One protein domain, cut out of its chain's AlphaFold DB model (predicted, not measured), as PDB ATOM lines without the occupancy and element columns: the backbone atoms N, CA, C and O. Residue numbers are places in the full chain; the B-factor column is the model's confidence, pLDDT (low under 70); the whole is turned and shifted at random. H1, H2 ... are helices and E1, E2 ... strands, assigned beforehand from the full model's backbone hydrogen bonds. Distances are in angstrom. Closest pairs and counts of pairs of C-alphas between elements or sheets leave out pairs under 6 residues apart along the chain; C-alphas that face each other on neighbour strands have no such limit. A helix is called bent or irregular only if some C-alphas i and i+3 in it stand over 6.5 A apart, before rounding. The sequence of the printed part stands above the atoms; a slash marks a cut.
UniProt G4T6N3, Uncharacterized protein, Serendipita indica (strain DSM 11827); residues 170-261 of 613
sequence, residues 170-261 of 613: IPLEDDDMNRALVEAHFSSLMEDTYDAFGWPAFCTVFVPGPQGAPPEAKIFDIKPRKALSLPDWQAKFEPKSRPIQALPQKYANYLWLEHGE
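This is residues 170 to 261 of the 613 residues of an uncharacterized protein of Serendipita indica (strain DSM 11827) (UniProt G4T6N3). Read as a whole, the model is a loose, flat V: the long helix H1 makes one arm, and the E1 and E2 hairpin, with H3 packed on it by residues 246 to 253, makes the other. The short helix H2 lies toward the point of the V, and residues 173 to 179, of which 174 to 179 belong to H1, stick out at the far end of the first arm. The printed part has 92 residues, with three named helices and two named strands in the order H1, E1, E2, H2, H3; the sheet, E1 - E2, is antiparallel, and the class is mostly helix. The whole is loose, with a radius of gyration of the C-alphas of 17.1 A, and spans 51 by 36 by 16 A.

Begin at Ile 170 and go on to C-alpha 174 at (-56.570, 38.276, 15.998), where H1 starts; it holds residues 174 to 197 and measures 33.8 A. Next find E1, residues 202 to 207, 15.8 A long, beginning at C-alpha 202 at (-38.955, 20.870, 28.444). E2 follows as residues 216 to 221, 15.9 A long. H2 is residues 230 to 237, 10.4 A long. H3 is residues 246 to 261, 22.8 A long, ending at C-alpha 261 at (-56.737, 0.494, 40.735); it is irregular, with C-alphas 258 and 261 7.3 A apart.

Look first at E1 and E2, an antiparallel hairpin with 156 degrees between their directions. N 205 and O 218 are within hydrogen-bond range at 2.9 A, as are N 216 and O 207 at 2.8 A. From E2, the closest C-alphas to H3 are those of Ala 217 and Gln 249, 5.0 A. From E1 to H3 they are those of Phe 206 and Ala 252, 7.1 A. Between E2 and H2 the closest C-alphas are those of Asp 221 and Leu 230, 6.3 A. H1 is apart from E2, H2 and H3, and H2 is apart from H3. In H1 and H2 every O i to N i+4 pair is within hydrogen-bond range, and in H3 11 of 12 are.

The two C-alphas farthest apart are those of Ile 170 and Glu 261, 52.5 A. The printed part has no cut. The link from H1 to E1 is tight, the other three are short, and no link is long. The mean pLDDT of the printed part is 72.4; look for values under 70 at residues 170 to 187, 193, 196 and 259 to 261.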
ATOM      1  N   ILE A 170     -47.617  40.016   7.087       36.28
ATOM      2  CA  ILE A 170     -48.993  39.718   6.695       36.28
ATOM      3  C   ILE A 170     -49.867  39.972   7.933       36.28
ATOM      4  O   ILE A 170     -49.493  39.514   9.014       36.28
ATOM      5  N   PRO A 171     -51.010  40.678   7.821       41.56
ATOM      6  CA  PRO A 171     -51.930  40.833   8.938       41.56
ATOM      7  C   PRO A 171     -52.594  39.483   9.222       41.56
ATOM      8  O   PRO A 171     -53.512  39.062   8.508       41.56
ATOM      9  N   LEU A 172     -52.061  38.824  10.246       38.75
ATOM     10  CA  LEU A 172     -52.628  37.668  10.921       38.75
ATOM     11  C   LEU A 172     -53.998  38.048  11.515       38.75
ATOM     12  O   LEU A 172     -54.202  39.203  11.893       38.75
ATOM     13  N   GLU A 173     -54.943  37.109  11.552       43.81
ATOM     14  CA  GLU A 173     -56.217  37.304  12.268       43.81
ATOM     15  C   GLU A 173     -55.942  37.423  13.778       43.81
ATOM     16  O   GLU A 173     -54.861  37.034  14.218       43.81
ATOM     17  N   ASP A 174     -56.861  37.970  14.583       54.69
ATOM     18  CA  ASP A 174     -56.570  38.276  15.998       54.69
ATOM     19  C   ASP A 174     -56.052  37.050  16.776       54.69
ATOM     20  O   ASP A 174     -55.110  37.172  17.559       54.69
ATOM     21  N   ASP A 175     -56.569  35.852  16.490       47.12
ATOM     22  CA  ASP A 175     -56.079  34.592  17.060       47.12
ATOM     23  C   ASP A 175     -54.661  34.227  16.593       47.12
ATOM     24  O   ASP A 175     -53.832  33.819  17.408       47.12
ATOM     25  N   ASP A 176     -54.336  34.421  15.314       44.41
ATOM     26  CA  ASP A 176     -52.992  34.177  14.780       44.41
ATOM     27  C   ASP A 176     -51.984  35.247  15.251       44.41
ATOM     28  O   ASP A 176     -50.809  34.941  15.463       44.41
ATOM     29  N   MET A 177     -52.415  36.496  15.457       49.78
ATOM     30  CA  MET A 177     -51.587  37.567  16.020       49.78
ATOM     31  C   MET A 177     -51.325  37.330  17.511       49.78
ATOM     32  O   MET A 177     -50.179  37.424  17.953       49.78
ATOM     33  N   ASN A 178     -52.357  36.959  18.275       47.56
ATOM     34  CA  ASN A 178     -52.221  36.533  19.667       47.56
ATOM     35  C   ASN A 178     -51.304  35.312  19.769       47.56
ATOM     36  O   ASN A 178     -50.396  35.290  20.599       47.56
ATOM     37  N   ARG A 179     -51.466  34.331  18.876       49.62
ATOM     38  CA  ARG A 179     -50.579  33.173  18.771       49.62
ATOM     39  C   ARG A 179     -49.137  33.579  18.472       49.62
ATOM     40  O   ARG A 179     -48.247  33.121  19.175       49.62
ATOM     41  N   ALA A 180     -48.890  34.452  17.497       51.22
ATOM     42  CA  ALA A 180     -47.542  34.921  17.173       51.22
ATOM     43  C   ALA A 180     -46.897  35.705  18.332       51.22
ATOM     44  O   ALA A 180     -45.706  35.542  18.597       51.22
ATOM     45  N   LEU A 181     -47.677  36.509  19.064       54.09
ATOM     46  CA  LEU A 181     -47.223  37.201  20.274       54.09
ATOM     47  C   LEU A 181     -46.900  36.222  21.409       54.09
ATOM     48  O   LEU A 181     -45.867  36.379  22.059       54.09
ATOM     49  N   VAL A 182     -47.733  35.199  21.622       53.25
ATOM     50  CA  VAL A 182     -47.495  34.131  22.607       53.25
ATOM     51  C   VAL A 182     -46.266  33.304  22.227       53.25
ATOM     52  O   VAL A 182     -45.401  33.104  23.074       53.25
ATOM     53  N   GLU A 183     -46.131  32.885  20.965       61.59
ATOM     54  CA  GLU A 183     -44.960  32.160  20.454       61.59
ATOM     55  C   GLU A 183     -43.673  32.996  20.607       61.59
ATOM     56  O   GLU A 183     -42.644  32.465  21.035       61.59
ATOM     57  N   ALA A 184     -43.723  34.309  20.347       61.28
ATOM     58  CA  ALA A 184     -42.588  35.219  20.534       61.28
ATOM     59  C   ALA A 184     -42.230  35.449  22.016       61.28
ATOM     60  O   ALA A 184     -41.057  35.349  22.386       61.28
ATOM     61  N   HIS A 185     -43.220  35.708  22.878       65.75
ATOM     62  CA  HIS A 185     -43.018  35.846  24.326       65.75
ATOM     63  C   HIS A 185     -42.460  34.565  24.943       65.75
ATOM     64  O   HIS A 185     -41.544  34.621  25.765       65.75
ATOM     65  N   PHE A 186     -42.995  33.415  24.536       66.94
ATOM     66  CA  PHE A 186     -42.541  32.114  24.995       66.94
ATOM     67  C   PHE A 186     -41.106  31.845  24.533       66.94
ATOM     68  O   PHE A 186     -40.258  31.534  25.362       66.94
ATOM     69  N   SER A 187     -40.790  32.080  23.255       68.81
ATOM     70  CA  SER A 187     -39.425  31.933  22.724       68.81
ATOM     71  C   SER A 187     -38.413  32.821  23.460       68.81
ATOM     72  O   SER A 187     -37.343  32.344  23.831       68.81
ATOM     73  N   SER A 188     -38.766  34.080  23.741       71.50
ATOM     74  CA  SER A 188     -37.908  35.003  24.499       71.50
ATOM     75  C   SER A 188     -37.729  34.579  25.961       71.50
ATOM     76  O   SER A 188     -36.612  34.625  26.466       71.50
ATOM     77  N   LEU A 189     -38.788  34.125  26.642       70.38
ATOM     78  CA  LEU A 189     -38.689  33.616  28.017       70.38
ATOM     79  C   LEU A 189     -37.799  32.366  28.100       70.38
ATOM     80  O   LEU A 189     -37.050  32.191  29.064       70.38
ATOM     81  N   MET A 190     -37.896  31.508  27.087       72.12
ATOM     82  CA  MET A 190     -37.100  30.295  26.932       72.12
ATOM     83  C   MET A 190     -35.622  30.595  26.656       72.12
ATOM     84  O   MET A 190     -34.762  29.912  27.213       72.12
ATOM     85  N   GLU A 191     -35.318  31.622  25.854       75.62
ATOM     86  CA  GLU A 191     -33.953  32.137  25.662       75.62
ATOM     87  C   GLU A 191     -33.390  32.725  26.965       75.62
ATOM     88  O   GLU A 191     -32.365  32.237  27.438       75.62
ATOM     89  N   ASP A 192     -34.107  33.649  27.618       70.25
ATOM     90  CA  ASP A 192     -33.708  34.243  28.907       70.25
ATOM     91  C   ASP A 192     -33.405  33.173  29.974       70.25
ATOM     92  O   ASP A 192     -32.446  33.283  30.739       70.25
ATOM     93  N   THR A 193     -34.239  32.131  30.047       65.44
ATOM     94  CA  THR A 193     -34.121  31.057  31.046       65.44
ATOM     95  C   THR A 193     -32.941  30.136  30.735       65.44
ATOM     96  O   THR A 193     -32.204  29.755  31.649       65.44
ATOM     97  N   TYR A 194     -32.713  29.811  29.459       76.19
ATOM     98  CA  TYR A 194     -31.542  29.035  29.059       76.19
ATOM     99  C   TYR A 194     -30.242  29.804  29.322       76.19
ATOM    100  O   TYR A 194     -29.309  29.232  29.882       76.19
ATOM    101  N   ASP A 195     -30.188  31.096  28.997       72.62
ATOM    102  CA  ASP A 195     -28.988  31.917  29.201       72.62
ATOM    103  C   ASP A 195     -28.708  32.187  30.693       72.62
ATOM    104  O   ASP A 195     -27.548  32.222  31.105       72.62
ATOM    105  N   ALA A 196     -29.748  32.324  31.528       68.56
ATOM    106  CA  ALA A 196     -29.597  32.574  32.965       68.56
ATOM    107  C   ALA A 196     -29.241  31.320  33.787       68.56
ATOM    108  O   ALA A 196     -28.420  31.399  34.703       68.56
ATOM    109  N   PHE A 197     -29.867  30.175  33.496       71.75
ATOM    110  CA  PHE A 197     -29.725  28.948  34.299       71.75
ATOM    111  C   PHE A 197     -28.910  27.850  33.607       71.75
ATOM    112  O   PHE A 197     -28.599  26.829  34.223       71.75
ATOM    113  N   GLY A 198     -28.588  28.029  32.326       74.62
ATOM    114  CA  GLY A 198     -27.904  27.041  31.499       74.62
ATOM    115  C   GLY A 198     -28.740  25.805  31.161       74.62
ATOM    116  O   GLY A 198     -28.183  24.893  30.565       74.62
ATOM    117  N   TRP A 199     -30.022  25.730  31.549       77.88
ATOM    118  CA  TRP A 199     -30.869  24.526  31.470       77.88
ATOM    119  C   TRP A 199     -31.914  24.667  30.339       77.88
ATOM    120  O   TRP A 199     -32.683  25.630  30.354       77.88
ATOM    121  N   PRO A 200     -32.002  23.733  29.366       79.75
ATOM    122  CA  PRO A 200     -33.095  23.702  28.388       79.75
ATOM    123  C   PRO A 200     -34.410  23.284  29.057       79.75
ATOM    124  O   PRO A 200     -34.524  22.165  29.561       79.75
ATOM    125  N   ALA A 201     -35.415  24.163  29.075       77.50
ATOM    126  CA  ALA A 201     -36.724  23.754  29.574       77.50
ATOM    127  C   ALA A 201     -37.368  22.723  28.627       77.50
ATOM    128  O   ALA A 201     -37.008  22.573  27.461       77.50
ATOM    129  N   PHE A 202     -38.312  21.962  29.157       80.00
ATOM    130  CA  PHE A 202     -38.955  20.870  28.444       80.00
ATOM    131  C   PHE A 202     -40.389  20.723  28.934       80.00
ATOM    132  O   PHE A 202     -40.725  21.131  30.049       80.00
ATOM    133  N   CYS A 203     -41.234  20.134  28.100       80.75
ATOM    134  CA  CYS A 203     -42.587  19.752  28.471       80.75
ATOM    135  C   CYS A 203     -42.688  18.230  28.444       80.75
ATOM    136  O   CYS A 203     -42.270  17.609  27.471       80.75
ATOM    137  N   THR A 204     -43.258  17.631  29.486       79.19
ATOM    138  CA  THR A 204     -43.704  16.237  29.432       79.19
ATOM    139  C   THR A 204     -45.208  16.222  29.204       79.19
ATOM    140  O   THR A 204     -45.951  16.810  29.990       79.19
ATOM    141  N   VAL A 205     -45.652  15.513  28.171       83.19
ATOM    142  CA  VAL A 205     -47.061  15.179  27.945       83.19
ATOM    143  C   VAL A 205     -47.242  13.693  28.221       83.19
ATOM    144  O   VAL A 205     -46.556  12.866  27.623       83.19
ATOM    145  N   PHE A 206     -48.167  13.351  29.113       82.75
ATOM    146  CA  PHE A 206     -48.565  11.966  29.346       82.75
ATOM    147  C   PHE A 206     -49.670  11.600  28.355       82.75
ATOM    148  O   PHE A 206     -50.745  12.200  28.367       82.75
ATOM    149  N   VAL A 207     -49.388  10.652  27.466       84.00
ATOM    150  CA  VAL A 207     -50.343  10.124  26.489       84.00
ATOM    151  C   VAL A 207     -50.962   8.852  27.073       84.00
ATOM    152  O   VAL A 207     -50.201   7.978  27.484       84.00
ATOM    153  N   PRO A 208     -52.299   8.709  27.130       79.69
ATOM    154  CA  PRO A 208     -52.932   7.478  27.599       79.69
ATOM    155  C   PRO A 208     -52.420   6.249  26.840       79.69
ATOM    156  O   PRO A 208     -52.329   6.273  25.611       79.69
ATOM    157  N   GLY A 209     -52.076   5.187  27.572       79.12
ATOM    158  CA  GLY A 209     -51.701   3.911  26.975       79.12
ATOM    159  C   GLY A 209     -52.921   3.201  26.370       79.12
ATOM    160  O   GLY A 209     -54.046   3.404  26.838       79.12
ATOM    161  N   PRO A 210     -52.745   2.368  25.331       80.31
ATOM    162  CA  PRO A 210     -53.828   1.525  24.836       80.31
ATOM    163  C   PRO A 210     -54.236   0.494  25.901       80.31
ATOM    164  O   PRO A 210     -53.384  -0.040  26.604       80.31
ATOM    165  N   GLN A 211     -55.534   0.180  25.982       76.69
ATOM    166  CA  GLN A 211     -56.065  -0.996  26.697       76.69
ATOM    167  C   GLN A 211     -55.583  -1.154  28.159       76.69
ATOM    168  O   GLN A 211     -55.183  -2.235  28.576       76.69
ATOM    169  N   GLY A 212     -55.597  -0.073  28.947       70.75
ATOM    170  CA  GLY A 212     -55.200  -0.128  30.363       70.75
ATOM    171  C   GLY A 212     -53.688  -0.234  30.608       70.75
ATOM    172  O   GLY A 212     -53.262  -0.457  31.742       70.75
ATOM    173  N   ALA A 213     -52.860  -0.043  29.578       78.00
ATOM    174  CA  ALA A 213     -51.430   0.174  29.756       78.00
ATOM    175  C   ALA A 213     -51.151   1.529  30.449       78.00
ATOM    176  O   ALA A 213     -51.888   2.497  30.225       78.00
ATOM    177  N   PRO A 214     -50.066   1.643  31.243       75.94
ATOM    178  CA  PRO A 214     -49.669   2.911  31.849       75.94
ATOM    179  C   PRO A 214     -49.398   3.989  30.783       75.94
ATOM    180  O   PRO A 214     -48.954   3.669  29.676       75.94
ATOM    181  N   PRO A 215     -49.629   5.278  31.098       83.19
ATOM    182  CA  PRO A 215     -49.478   6.355  30.134       83.19
ATOM    183  C   PRO A 215     -48.021   6.546  29.687       83.19
ATOM    184  O   PRO A 215     -47.084   6.520  30.488       83.19
ATOM    185  N   GLU A 216     -47.833   6.791  28.393       86.50
ATOM    186  CA  GLU A 216     -46.539   7.049  27.764       86.50
ATOM    187  C   GLU A 216     -46.124   8.514  27.991       86.50
ATOM    188  O   GLU A 216     -46.824   9.449  27.597       86.50
ATOM    189  N   ALA A 217     -44.972   8.740  28.619       82.94
ATOM    190  CA  ALA A 217     -44.455  10.067  28.927       82.94
ATOM    191  C   ALA A 217     -43.602  10.618  27.770       82.94
ATOM    192  O   ALA A 217     -42.409  10.324  27.656       82.94
ATOM    193  N   LYS A 218     -44.190  11.476  26.930       82.06
ATOM    194  CA  LYS A 218     -43.494  12.119  25.804       82.06
ATOM    195  C   LYS A 218     -42.854  13.424  26.241       82.06
ATOM    196  O   LYS A 218     -43.551  14.371  26.602       82.06
ATOM    197  N   ILE A 219     -41.524  13.478  26.188       78.81
ATOM    198  CA  ILE A 219     -40.770  14.715  26.404       78.81
ATOM    199  C   ILE A 219     -40.653  15.473  25.083       78.81
ATOM    200  O   ILE A 219     -40.125  14.959  24.100       78.81
ATOM    201  N   PHE A 220     -41.107  16.720  25.099       79.31
ATOM    202  CA  PHE A 220     -40.889  17.704  24.056       79.31
ATOM    203  C   PHE A 220     -39.811  18.682  24.516       79.31
ATOM    204  O   PHE A 220     -39.991  19.424  25.486       79.31
ATOM    205  N   ASP A 221     -38.695  18.687  23.793       73.56
ATOM    206  CA  ASP A 221     -37.619  19.654  23.975       73.56
ATOM    207  C   ASP A 221     -38.079  21.033  23.511       73.56
ATOM    208  O   ASP A 221     -38.147  21.330  22.315       73.56
ATOM    209  N   ILE A 222     -38.368  21.899  24.476       73.12
ATOM    210  CA  ILE A 222     -38.683  23.296  24.215       73.12
ATOM    211  C   ILE A 222     -37.371  24.052  24.335       73.12
ATOM    212  O   ILE A 222     -36.983  24.476  25.414       73.12
ATOM    213  N   LYS A 223     -36.637  24.192  23.233       74.06
ATOM    214  CA  LYS A 223     -35.307  24.802  23.275       74.06
ATOM    215  C   LYS A 223     -35.153  25.959  22.287       74.06
ATOM    216  O   LYS A 223     -35.624  25.855  21.152       74.06
ATOM    217  N   PRO A 224     -34.437  27.034  22.667       76.25
ATOM    218  CA  PRO A 224     -33.930  28.009  21.711       76.25
ATOM    219  C   PRO A 224     -33.162  27.346  20.567       76.25
ATOM    220  O   PRO A 224     -32.484  26.336  20.766       76.25
ATOM    221  N   ARG A 225     -33.168  27.949  19.371       75.12
ATOM    222  CA  ARG A 225     -32.517  27.367  18.173       75.12
ATOM    223  C   ARG A 225     -31.026  27.043  18.347       75.12
ATOM    224  O   ARG A 225     -30.504  26.220  17.602       75.12
ATOM    225  N   LYS A 226     -30.340  27.705  19.284       77.06
ATOM    226  CA  LYS A 226     -28.904  27.528  19.575       77.06
ATOM    227  C   LYS A 226     -28.622  26.698  20.836       77.06
ATOM    228  O   LYS A 226     -27.458  26.459  21.147       77.06
ATOM    229  N   ALA A 227     -29.655  26.284  21.565       82.06
ATOM    230  CA  ALA A 227     -29.515  25.519  22.797       82.06
ATOM    231  C   ALA A 227     -29.289  24.021  22.524       82.06
ATOM    232  O   ALA A 227     -29.718  23.462  21.503       82.06
ATOM    233  N   LEU A 228     -28.627  23.355  23.469       82.81
ATOM    234  CA  LEU A 228     -28.491  21.897  23.474       82.81
ATOM    235  C   LEU A 228     -29.869  21.239  23.643       82.81
ATOM    236  O   LEU A 228     -30.754  21.822  24.268       82.81
ATOM    237  N   SER A 229     -30.069  20.051  23.057       83.50
ATOM    238  CA  SER A 229     -31.243  19.232  23.408       83.50
ATOM    239  C   SER A 229     -31.162  18.825  24.883       83.50
ATOM    240  O   SER A 229     -30.077  18.866  25.463       83.50
ATOM    241  N   LEU A 230     -32.272  18.455  25.515       82.94
ATOM    242  CA  LEU A 230     -32.251  17.952  26.887       82.94
ATOM    243  C   LEU A 230     -31.353  16.699  27.012       82.94
ATOM    244  O   LEU A 230     -30.556  16.663  27.953       82.94
ATOM    245  N   PRO A 231     -31.355  15.741  26.053       81.56
ATOM    246  CA  PRO A 231     -30.350  14.678  25.987       81.56
ATOM    247  C   PRO A 231     -28.904  15.176  25.827       81.56
ATOM    248  O   PRO A 231     -28.044  14.750  26.595       81.56
ATOM    249  N   ASP A 232     -28.611  16.091  24.893       84.94
ATOM    250  CA  ASP A 232     -27.238  16.600  24.675       84.94
ATOM    251  C   ASP A 232     -26.724  17.378  25.893       84.94
ATOM    252  O   ASP A 232     -25.550  17.309  26.259       84.94
ATOM    253  N   TRP A 233     -27.612  18.147  26.522       88.94
ATOM    254  CA  TRP A 233     -27.338  18.894  27.738       88.94
ATOM    255  C   TRP A 233     -27.004  17.941  28.880       88.94
ATOM    256  O   TRP A 233     -25.978  18.110  29.541       88.94
ATOM    257  N   GLN A 234     -27.819  16.900  29.065       86.00
ATOM    258  CA  GLN A 234     -27.570  15.881  30.073       86.00
ATOM    259  C   GLN A 234     -26.255  15.142  29.799       86.00
ATOM    260  O   GLN A 234     -25.432  15.028  30.700       86.00
ATOM    261  N   ALA A 235     -26.007  14.710  28.561       85.56
ATOM    262  CA  ALA A 235     -24.760  14.048  28.184       85.56
ATOM    263  C   ALA A 235     -23.528  14.940  28.430       85.56
ATOM    264  O   ALA A 235     -22.478  14.447  28.837       85.56
ATOM    265  N   LYS A 236     -23.651  16.259  28.231       86.94
ATOM    266  CA  LYS A 236     -22.565  17.222  28.453       86.94
ATOM    267  C   LYS A 236     -22.313  17.536  29.932       86.94
ATOM    268  O   LYS A 236     -21.155  17.617  30.336       86.94
ATOM    269  N   PHE A 237     -23.362  17.776  30.716       83.00
ATOM    270  CA  PHE A 237     -23.244  18.306  32.083       83.00
ATOM    271  C   PHE A 237     -23.450  17.251  33.181       83.00
ATOM    272  O   PHE A 237     -22.907  17.397  34.275       83.00
ATOM    273  N   GLU A 238     -24.163  16.165  32.890       84.44
ATOM    274  CA  GLU A 238     -24.371  15.024  33.785       84.44
ATOM    275  C   GLU A 238     -24.174  13.660  33.070       84.44
ATOM    276  O   GLU A 238     -25.051  12.798  33.143       84.44
ATOM    277  N   PRO A 239     -23.014  13.374  32.439       81.00
ATOM    278  CA  PRO A 239     -22.778  12.147  31.650       81.00
ATOM    279  C   PRO A 239     -22.951  10.815  32.406       81.00
ATOM    280  O   PRO A 239     -22.893   9.748  31.802       81.00
ATOM    281  N   LYS A 240     -23.108  10.855  33.735       81.00
ATOM    282  CA  LYS A 240     -23.312   9.684  34.605       81.00
ATOM    283  C   LYS A 240     -24.744   9.557  35.143       81.00
ATOM    284  O   LYS A 240     -25.005   8.613  35.889       81.00
ATOM    285  N   SER A 241     -25.657  10.494  34.859       75.88
ATOM    286  CA  SER A 241     -27.054  10.371  35.299       75.88
ATOM    287  C   SER A 241     -27.871   9.520  34.318       75.88
ATOM    288  O   SER A 241     -27.566   9.433  33.132       75.88
ATOM    289  N   ARG A 242     -28.892   8.818  34.831       73.62
ATOM    290  CA  ARG A 242     -29.789   7.992  34.000       73.62
ATOM    291  C   ARG A 242     -30.560   8.894  33.029       73.62
ATOM    292  O   ARG A 242     -30.948   9.976  33.473       73.62
ATOM    293  N   PRO A 243     -30.844   8.467  31.781       76.25
ATOM    294  CA  PRO A 243     -31.534   9.297  30.792       76.25
ATOM    295  C   PRO A 243     -32.769   9.980  31.382       76.25
ATOM    296  O   PRO A 243     -33.623   9.304  31.959       76.25
ATOM    297  N   ILE A 244     -32.871  11.306  31.246       75.44
ATOM    298  CA  ILE A 244     -33.967  12.094  31.830       75.44
ATOM    299  C   ILE A 244     -35.329  11.567  31.365       75.44
ATOM    300  O   ILE A 244     -36.250  11.537  32.168       75.44
ATOM    301  N   GLN A 245     -35.431  11.046  30.140       71.00
ATOM    302  CA  GLN A 245     -36.623  10.374  29.599       71.00
ATOM    303  C   GLN A 245     -37.180   9.259  30.506       71.00
ATOM    304  O   GLN A 245     -38.395   9.115  30.628       71.00
ATOM    305  N   ALA A 246     -36.321   8.522  31.219       77.56
ATOM    306  CA  ALA A 246     -36.759   7.465  32.128       77.56
ATOM    307  C   ALA A 246     -37.436   7.998  33.408       77.56
ATOM    308  O   ALA A 246     -38.179   7.259  34.054       77.56
ATOM    309  N   LEU A 247     -37.197   9.258  33.800       79.88
ATOM    310  CA  LEU A 247     -37.761   9.826  35.030       79.88
ATOM    311  C   LEU A 247     -39.262  10.147  34.889       79.88
ATOM    312  O   LEU A 247     -40.022   9.645  35.719       79.88
ATOM    313  N   PRO A 248     -39.741  10.879  33.859       80.38
ATOM    314  CA  PRO A 248     -41.170  11.070  33.668       80.38
ATOM    315  C   PRO A 248     -41.921   9.780  33.350       80.38
ATOM    316  O   PRO A 248     -43.027   9.629  33.851       80.38
ATOM    317  N   GLN A 249     -41.336   8.817  32.621       84.62
ATOM    318  CA  GLN A 249     -41.997   7.518  32.424       84.62
ATOM    319  C   GLN A 249     -42.134   6.749  33.744       84.62
ATOM    320  O   GLN A 249     -43.190   6.188  34.025       84.62
ATOM    321  N   LYS A 250     -41.108   6.765  34.608       78.94
ATOM    322  CA  LYS A 250     -41.219   6.166  35.946       78.94
ATOM    323  C   LYS A 250     -42.303   6.856  36.787       78.94
ATOM    324  O   LYS A 250     -43.012   6.174  37.518       78.94
ATOM    325  N   TYR A 251     -42.441   8.177  36.679       76.00
ATOM    326  CA  TYR A 251     -43.490   8.932  37.370       76.00
ATOM    327  C   TYR A 251     -44.894   8.648  36.805       76.00
ATOM    328  O   TYR A 251     -45.830   8.474  37.576       76.00
ATOM    329  N   ALA A 252     -45.028   8.507  35.484       78.38
ATOM    330  CA  ALA A 252     -46.261   8.084  34.821       78.38
ATOM    331  C   ALA A 252     -46.716   6.699  35.303       78.38
ATOM    332  O   ALA A 252     -47.865   6.525  35.703       78.38
ATOM    333  N   ASN A 253     -45.788   5.736  35.349       78.44
ATOM    334  CA  ASN A 253     -46.043   4.395  35.873       78.44
ATOM    335  C   ASN A 253     -46.388   4.425  37.370       78.44
ATOM    336  O   ASN A 253     -47.239   3.660  37.804       78.44
ATOM    337  N   TYR A 254     -45.746   5.293  38.160       78.88
ATOM    338  CA  TYR A 254     -46.042   5.455  39.585       78.88
ATOM    339  C   TYR A 254     -47.471   5.967  39.810       78.88
ATOM    340  O   TYR A 254     -48.229   5.310  40.514       78.88
ATOM    341  N   LEU A 255     -47.873   7.057  39.145       70.50
ATOM    342  CA  LEU A 255     -49.248   7.572  39.217       70.50
ATOM    343  C   LEU A 255     -50.279   6.545  38.729       70.50
ATOM    344  O   LEU A 255     -51.373   6.458  39.278       70.50
ATOM    345  N   TRP A 256     -49.934   5.754  37.708       78.06
ATOM    346  CA  TRP A 256     -50.795   4.680  37.214       78.06
ATOM    347  C   TRP A 256     -50.961   3.540  38.222       78.06
ATOM    348  O   TRP A 256     -52.065   3.038  38.383       78.06
ATOM    349  N   LEU A 257     -49.899   3.145  38.923       77.31
ATOM    350  CA  LEU A 257     -49.972   2.092  39.942       77.31
ATOM    351  C   LEU A 257     -50.645   2.583  41.235       77.31
ATOM    352  O   LEU A 257     -51.408   1.840  41.833       77.31
ATOM    353  N   GLU A 258     -50.407   3.829  41.650       71.94
ATOM    354  CA  GLU A 258     -50.969   4.397  42.887       71.94
ATOM    355  C   GLU A 258     -52.451   4.801  42.753       71.94
ATOM    356  O   GLU A 258     -53.177   4.831  43.746       71.94
ATOM    357  N   HIS A 259     -52.920   5.129  41.542       64.00
ATOM    358  CA  HIS A 259     -54.285   5.635  41.321       64.00
ATOM    359  C   HIS A 259     -55.104   4.851  40.281       64.00
ATOM    360  O   HIS A 259     -56.317   5.048  40.192       64.00
ATOM    361  N   GLY A 260     -54.490   3.956  39.502       56.69
ATOM    362  CA  GLY A 260     -55.170   3.189  38.452       56.69
ATOM    363  C   GLY A 260     -56.148   2.143  38.988       56.69
ATOM    364  O   GLY A 260     -57.233   2.001  38.430       56.69
ATOM    365  N   GLU A 261     -55.835   1.479  40.106       51.25
ATOM    366  CA  GLU A 261     -56.737   0.494  40.735       51.25
ATOM    367  C   GLU A 261     -58.067   1.123  41.202       51.25
ATOM    368  O   GLU A 261     -59.115   0.475  41.184       51.25
TER     369      GLU A 261